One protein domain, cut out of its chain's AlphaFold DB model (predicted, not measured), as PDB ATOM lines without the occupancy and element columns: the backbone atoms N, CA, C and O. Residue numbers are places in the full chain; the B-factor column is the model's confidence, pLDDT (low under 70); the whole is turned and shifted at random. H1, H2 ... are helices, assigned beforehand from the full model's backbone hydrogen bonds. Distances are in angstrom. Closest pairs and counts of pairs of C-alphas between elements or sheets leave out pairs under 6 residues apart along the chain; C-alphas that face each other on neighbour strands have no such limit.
ATOM      1  N   ALA A  30      51.105  29.120 -22.659       85.81
ATOM      2  CA  ALA A  30      51.866  28.712 -21.481       85.81
ATOM      3  C   ALA A  30      52.673  29.888 -20.909       85.81
ATOM      4  O   ALA A  30      52.564  30.188 -19.721       85.81
ATOM      5  N   ASN A  31      53.389  30.622 -21.765       87.25
ATOM      6  CA  ASN A  31      54.141  31.821 -21.379       87.25
ATOM      7  C   ASN A  31      53.237  32.933 -20.811       87.25
ATOM      8  O   ASN A  31      53.630  33.663 -19.897       87.25
ATOM      9  N   VAL A  32      52.006  33.066 -21.318       85.88
ATOM     10  CA  VAL A  32      51.037  34.042 -20.790       85.88
ATOM     11  C   VAL A  32      50.513  33.619 -19.419       85.88
ATOM     12  O   VAL A  32      50.490  34.443 -18.506       85.88
ATOM     13  N   MET A  33      50.143  32.348 -19.237       88.50
ATOM     14  CA  MET A  33      49.710  31.841 -17.931       88.50
ATOM     15  C   MET A  33      50.843  31.866 -16.901       88.50
ATOM     16  O   MET A  33      50.597  32.216 -15.751       88.50
ATOM     17  N   GLU A  34      52.091  31.603 -17.295       91.19
ATOM     18  CA  GLU A  34      53.243  31.746 -16.402       91.19
ATOM     19  C   GLU A  34      53.432  33.208 -15.948       91.19
ATOM     20  O   GLU A  34      53.706  33.460 -14.774       91.19
ATOM     21  N   MET A  35      53.215  34.192 -16.834       86.31
ATOM     22  CA  MET A  35      53.199  35.611 -16.451       86.31
ATOM     23  C   MET A  35      52.040  35.954 -15.505       86.31
ATOM     24  O   MET A  35      52.268  36.662 -14.524       86.31
ATOM     25  N   VAL A  36      50.827  35.444 -15.750       87.19
ATOM     26  CA  VAL A  36      49.671  35.641 -14.850       87.19
ATOM     27  C   VAL A  36      49.958  35.049 -13.465       87.19
ATOM     28  O   VAL A  36      49.761  35.727 -12.460       87.19
ATOM     29  N   LEU A  37      50.512  33.835 -13.393       88.31
ATOM     30  CA  LEU A  37      50.889  33.185 -12.132       88.31
ATOM     31  C   LEU A  37      52.002  33.947 -11.390       88.31
ATOM     32  O   LEU A  37      51.902  34.152 -10.183       88.31
ATOM     33  N   LYS A  38      53.023  34.447 -12.101       89.38
ATOM     34  CA  LYS A  38      54.080  35.306 -11.524       89.38
ATOM     35  C   LYS A  38      53.544  36.648 -11.001       89.38
ATOM     36  O   LYS A  38      54.139  37.224 -10.088       89.38
ATOM     37  N   LEU A  39      52.439  37.147 -11.559       84.19
ATOM     38  CA  LEU A  39      51.746  38.359 -11.106       84.19
ATOM     39  C   LEU A  39      50.734  38.098  -9.978       84.19
ATOM     40  O   LEU A  39      50.465  39.015  -9.207       84.19
ATOM     41  N   GLY A  40      50.239  36.866  -9.815       85.06
ATOM     42  CA  GLY A  40      49.236  36.499  -8.806       85.06
ATOM     43  C   GLY A  40      49.620  36.837  -7.359       85.06
ATOM     44  O   GLY A  40      48.754  37.163  -6.559       85.06
ATOM     45  N   ASN A  41      50.915  36.889  -7.033       85.38
ATOM     46  CA  ASN A  41      51.402  37.331  -5.715       85.38
ATOM     47  C   ASN A  41      51.281  38.855  -5.473       85.38
ATOM     48  O   ASN A  41      51.682  39.340  -4.415       85.38
ATOM     49  N   LYS A  42      50.821  39.628  -6.465       89.69
ATOM     50  CA  LYS A  42      50.707  41.100  -6.435       89.69
ATOM     51  C   LYS A  42      49.355  41.629  -6.920       89.69
ATOM     52  O   LYS A  42      49.053  42.786  -6.646       89.69
ATOM     53  N   CYS A  43      48.591  40.821  -7.650       88.31
ATOM     54  CA  CYS A  43      47.276  41.165  -8.178       88.31
ATOM     55  C   CYS A  43      46.155  40.654  -7.270       88.31
ATOM     56  O   CYS A  43      46.326  39.682  -6.533       88.31
ATOM     57  N   SER A  44      44.983  41.282  -7.349       93.50
ATOM     58  CA  SER A  44      43.790  40.762  -6.679       93.50
ATOM     59  C   SER A  44      43.268  39.497  -7.378       93.50
ATOM     60  O   SER A  44      43.543  39.244  -8.557       93.50
ATOM     61  N   ILE A  45      42.467  38.693  -6.670       90.12
ATOM     62  CA  ILE A  45      41.787  37.527  -7.265       90.12
ATOM     63  C   ILE A  45      40.858  37.965  -8.412       90.12
ATOM     64  O   ILE A  45      40.754  37.270  -9.425       90.12
ATOM     65  N   GLU A  46      40.230  39.138  -8.296       90.06
ATOM     66  CA  GLU A  46      39.346  39.693  -9.325       90.06
ATOM     67  C   GLU A  46      40.114  40.013 -10.615       90.06
ATOM     68  O   GLU A  46      39.709  39.559 -11.691       90.06
ATOM     69  N   GLU A  47      41.259  40.696 -10.506       88.19
ATOM     70  CA  GLU A  47      42.172  40.985 -11.621       88.19
ATOM     71  C   GLU A  47      42.663  39.698 -12.292       88.19
ATOM     72  O   GLU A  47      42.611  39.574 -13.518       88.19
ATOM     73  N   CYS A  48      43.065  38.699 -11.497       87.31
ATOM     74  CA  CYS A  48      43.469  37.390 -12.012       87.31
ATOM     75  C   CYS A  48      42.323  36.699 -12.774       87.31
ATOM     76  O   CYS A  48      42.547  36.124 -13.839       87.31
ATOM     77  N   SER A  49      41.079  36.805 -12.285       90.06
ATOM     78  CA  SER A  49      39.892  36.242 -12.949       90.06
ATOM     79  C   SER A  49      39.563  36.921 -14.286       90.06
ATOM     80  O   SER A  49      39.010  36.285 -15.189       90.06
ATOM     81  N   LEU A  50      39.872  38.216 -14.419       88.38
ATOM     82  CA  LEU A  50      39.681  38.988 -15.648       88.38
ATOM     83  C   LEU A  50      40.783  38.670 -16.661       88.38
ATOM     84  O   LEU A  50      40.479  38.376 -17.817       88.38
ATOM     85  N   ALA A  51      42.042  38.634 -16.213       86.31
ATOM     86  CA  ALA A  51      43.177  38.217 -17.028       86.31
ATOM     87  C   ALA A  51      42.966  36.805 -17.599       86.31
ATOM     88  O   ALA A  51      43.074  36.606 -18.807       86.31
ATOM     89  N   LEU A  52      42.582  35.840 -16.755       89.00
ATOM     90  CA  LEU A  52      42.357  34.453 -17.165       89.00
ATOM     91  C   LEU A  52      41.179  34.324 -18.146       89.00
ATOM     92  O   LEU A  52      41.293  33.612 -19.144       89.00
ATOM     93  N   ARG A  53      40.082  35.073 -17.943       89.88
ATOM     94  CA  ARG A  53      38.972  35.135 -18.913       89.88
ATOM     95  C   ARG A  53      39.416  35.656 -20.282       89.88
ATOM     96  O   ARG A  53      38.966  35.121 -21.295       89.88
ATOM     97  N   GLU A  54      40.301  36.648 -20.337       87.81
ATOM     98  CA  GLU A  54      40.796  37.166 -21.617       87.81
ATOM     99  C   GLU A  54      41.785  36.204 -22.295       87.81
ATOM    100  O   GLU A  54      41.706  36.008 -23.507       87.81
ATOM    101  N   VAL A  55      42.630  35.502 -21.528       87.69
ATOM    102  CA  VAL A  55      43.477  34.410 -22.050       87.69
ATOM    103  C   VAL A  55      42.627  33.298 -22.675       87.69
ATOM    104  O   VAL A  55      42.910  32.869 -23.793       87.69
ATOM    105  N   VAL A  56      41.542  32.876 -22.014       91.31
ATOM    106  CA  VAL A  56      40.615  31.861 -22.548       91.31
ATOM    107  C   VAL A  56      39.926  32.346 -23.829       91.31
ATOM    108  O   VAL A  56      39.891  31.615 -24.818       91.31
ATOM    109  N   ARG A  57      39.438  33.596 -23.872       88.81
ATOM    110  CA  ARG A  57      38.863  34.195 -25.096       88.81
ATOM    111  C   ARG A  57      39.863  34.231 -26.251       88.81
ATOM    112  O   ARG A  57      39.482  33.981 -27.395       88.81
ATOM    113  N   MET A  58      41.126  34.542 -25.968       84.25
ATOM    114  CA  MET A  58      42.198  34.549 -26.963       84.25
ATOM    115  C   MET A  58      42.511  33.142 -27.481       84.25
ATOM    116  O   MET A  58      42.611  32.962 -28.693       84.25
ATOM    117  N   TYR A  59      42.576  32.143 -26.600       88.19
ATOM    118  CA  TYR A  59      42.759  30.744 -26.991       88.19
ATOM    119  C   TYR A  59      41.614  30.238 -27.883       88.19
ATOM    120  O   TYR A  59      41.869  29.670 -28.941       88.19
ATOM    121  N   ILE A  60      40.355  30.529 -27.531       90.75
ATOM    122  CA  ILE A  60      39.183  30.172 -28.354       90.75
ATOM    123  C   ILE A  60      39.278  30.791 -29.760       90.75
ATOM    124  O   ILE A  60      38.972  30.120 -30.746       90.75
ATOM    125  N   LYS A  61      39.720  32.052 -29.873       88.19
ATOM    126  CA  LYS A  61      39.913  32.725 -31.171       88.19
ATOM    127  C   LYS A  61      41.016  32.071 -32.008       88.19
ATOM    128  O   LYS A  61      40.807  31.879 -33.203       88.19
ATOM    129  N   ASP A  62      42.154  31.709 -31.407       86.44
ATOM    130  CA  ASP A  62      43.235  31.028 -32.136       86.44
ATOM    131  C   ASP A  62      42.800  29.629 -32.596       86.44
ATOM    132  O   ASP A  62      42.927  29.311 -33.775       86.44
ATOM    133  N   VAL A  63      42.159  28.837 -31.726       90.69
ATOM    134  CA  VAL A  63      41.613  27.513 -32.084       90.69
ATOM    135  C   VAL A  63      40.611  27.606 -33.241       90.69
ATOM    136  O   VAL A  63      40.714  26.824 -34.188       90.69
ATOM    137  N   ARG A  64      39.687  28.585 -33.226       93.06
ATOM    138  CA  ARG A  64      38.770  28.838 -34.357       93.06
ATOM    139  C   ARG A  64      39.544  29.150 -35.646       93.06
ATOM    140  O   ARG A  64      39.284  28.519 -36.667       93.06
ATOM    141  N   GLN A  65      40.555  30.022 -35.592       91.06
ATOM    142  CA  GLN A  65      41.373  30.354 -36.764       91.06
ATOM    143  C   GLN A  65      42.181  29.154 -37.299       91.06
ATOM    144  O   GLN A  65      42.344  29.007 -38.514       91.06
ATOM    145  N   GLN A  66      42.704  28.281 -36.433       89.88
ATOM    146  CA  GLN A  66      43.390  27.062 -36.877       89.88
ATOM    147  C   GLN A  66      42.407  26.073 -37.518       89.88
ATOM    148  O   GLN A  66      42.722  25.489 -38.556       89.88
ATOM    149  N   LEU A  67      41.199  25.930 -36.962       95.81
ATOM    150  CA  LEU A  67      40.147  25.076 -37.519       95.81
ATOM    151  C   LEU A  67      39.713  25.545 -38.919       95.81
ATOM    152  O   LEU A  67      39.608  24.726 -39.831       95.81
ATOM    153  N   GLU A  68      39.556  26.856 -39.127       95.56
ATOM    154  CA  GLU A  68      39.298  27.456 -40.446       95.56
ATOM    155  C   GLU A  68      40.412  27.134 -41.457       95.56
ATOM    156  O   GLU A  68      40.130  26.749 -42.594       95.56
ATOM    157  N   ARG A  69      41.689  27.224 -41.050       94.75
ATOM    158  CA  ARG A  69      42.832  26.855 -41.910       94.75
ATOM    159  C   ARG A  69      42.813  25.380 -42.301       94.75
ATOM    160  O   ARG A  69      43.046  25.068 -43.468       94.75
ATOM    161  N   VAL A  70      42.514  24.484 -41.361       96.81
ATOM    162  CA  VAL A  70      42.369  23.045 -41.642       96.81
ATOM    163  C   VAL A  70      41.191  22.795 -42.591       96.81
ATOM    164  O   VAL A  70      41.342  22.047 -43.556       96.81
ATOM    165  N   GLY A  71      40.056  23.476 -42.397       95.94
ATOM    166  CA  GLY A  71      38.901  23.410 -43.301       95.94
ATOM    167  C   GLY A  71      39.229  23.848 -44.734       95.94
ATOM    168  O   GLY A  71      38.892  23.146 -45.690       95.94
ATOM    169  N   MET A  72      39.960  24.957 -44.899       96.19
ATOM    170  CA  MET A  72      40.439  25.406 -46.213       96.19
ATOM    171  C   MET A  72      41.375  24.379 -46.870       96.19
ATOM    172  O   MET A  72      41.216  24.076 -48.053       96.19
ATOM    173  N   LEU A  73      42.313  23.797 -46.115       96.44
ATOM    174  CA  LEU A  73      43.223  22.765 -46.627       96.44
ATOM    175  C   LEU A  73      42.476  21.498 -47.074       96.44
ATOM    176  O   LEU A  73      42.779  20.965 -48.143       96.44
ATOM    177  N   LEU A  74      41.470  21.051 -46.316       95.81
ATOM    178  CA  LEU A  74      40.616  19.919 -46.694       95.81
ATOM    179  C   LEU A  74      39.844  20.203 -47.993       95.81
ATOM    180  O   LEU A  74      39.891  19.393 -48.919       95.81
ATOM    181  N   SER A  75      39.248  21.392 -48.126       95.62
ATOM    182  CA  SER A  75      38.583  21.832 -49.364       95.62
ATOM    183  C   SER A  75      39.537  21.838 -50.576       95.62
ATOM    184  O   SER A  75      39.212  21.336 -51.660       95.62
ATOM    185  N   MET A  76      40.783  22.295 -50.390       95.19
ATOM    186  CA  MET A  76      41.834  22.227 -51.417       95.19
ATOM    187  C   MET A  76      42.285  20.792 -51.753       95.19
ATOM    188  O   MET A  76      42.790  20.546 -52.852       95.19
ATOM    189  N   MET A  77      42.139  19.832 -50.836       92.69
ATOM    190  CA  MET A  77      42.428  18.420 -51.101       92.69
ATOM    191  C   MET A  77      41.285  17.733 -51.854       92.69
ATOM    192  O   MET A  77      41.548  16.961 -52.779       92.69
ATOM    193  N   ASP A  78      40.031  18.020 -51.510       91.88
ATOM    194  CA  ASP A  78      38.872  17.384 -52.144       91.88
ATOM    195  C   ASP A  78      38.627  17.893 -53.568       91.88
ATOM    196  O   ASP A  78      38.409  17.086 -54.475       91.88
ATOM    197  N   THR A  79      38.824  19.189 -53.823       89.25
ATOM    198  CA  THR A  79      38.855  19.739 -55.193       89.25
ATOM    199  C   THR A  79      39.923  19.055 -56.062       89.25
ATOM    200  O   THR A  79      39.639  18.647 -57.191       89.25
ATOM    201  N   LYS A  80      41.128  18.798 -55.527       83.31
ATOM    202  CA  LYS A  80      42.170  18.010 -56.222       83.31
ATOM    203  C   LYS A  80      41.753  16.555 -56.478       83.31
ATOM    204  O   LYS A  80      42.060  16.028 -57.550       83.31
ATOM    205  N   LYS A  81      41.050  15.893 -55.547       84.00
ATOM    206  CA  LYS A  81      40.486  14.543 -55.777       84.00
ATOM    207  C   LYS A  81      39.435  14.561 -56.890       84.00
ATOM    208  O   LYS A  81      39.408  13.643 -57.706       84.00
ATOM    209  N   GLN A  82      38.597  15.595 -56.948       77.38
ATOM    210  CA  GLN A  82      37.545  15.731 -57.956       77.38
ATOM    211  C   GLN A  82      38.124  15.966 -59.359       77.38
ATOM    212  O   GLN A  82      37.732  15.274 -60.296       77.38
ATOM    213  N   ILE A  83      39.147  16.821 -59.498       75.56
ATOM    214  CA  ILE A  83      39.882  17.013 -60.764       75.56
ATOM    215  C   ILE A  83      40.471  15.685 -61.275       75.56
ATOM    216  O   ILE A  83      40.329  15.359 -62.453       75.56
ATOM    217  N   ARG A  84      41.053  14.860 -60.387       72.94
ATOM    218  CA  ARG A  84      41.575  13.522 -60.741       72.94
ATOM    219  C   ARG A  84      40.502  12.522 -61.199       72.94
ATOM    220  O   ARG A  84      40.860  11.532 -61.824       72.94
TER     221      ARG A  84
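What this domain is: This is residues 30 to 84 of the 304 residues of the protein "Rad21_Rec8 domain-containing protein" of Ordospora colligata OC4 (UniProt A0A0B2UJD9). One very long helix, H2, makes the length of the model, and the short helix H1 folds back beside its first part as a lopsided helical hairpin; from residue 56 to residue 84 H2 sticks out as a free arm. The printed part has 55 residues with two named helices, H1 then H2, and no named strand: all helix. It is extended, with a radius of gyration of the C-alphas of 19.0 A, a rod spanning 62 by 17 by 6 A.

Where its parts are: H2, residues 45 to 84, is 58.6 A long, from C-alpha 45 at (41.787, 37.527, -7.265) to C-alpha 84 at (41.575, 13.522, -60.741). H1, residues 30 to 40, is 15.1 A long and begins with C-alpha 30 at (51.866, 28.712, -21.481).

How they stand to each other: H2 touches H1 with residues 48 to 55 alone; their closest C-alphas, those of Gly 40 and Cys 48, are 6.7 A apart. The two run opposite ways at a shallow tilt of 7 degrees, a helical hairpin. In H1 every O i to N i+4 pair is within hydrogen-bond range; in H2, 35 of 36 are.

The domain as a whole: The C-alphas farthest apart, those of Lys 42 and Arg 84, are 61.6 A from each other. The link from H1 to H2 is tight, and residues 41 to 46 stand free. The printed part has no cut; its mean pLDDT is 89.1, and no printed residue is under 70.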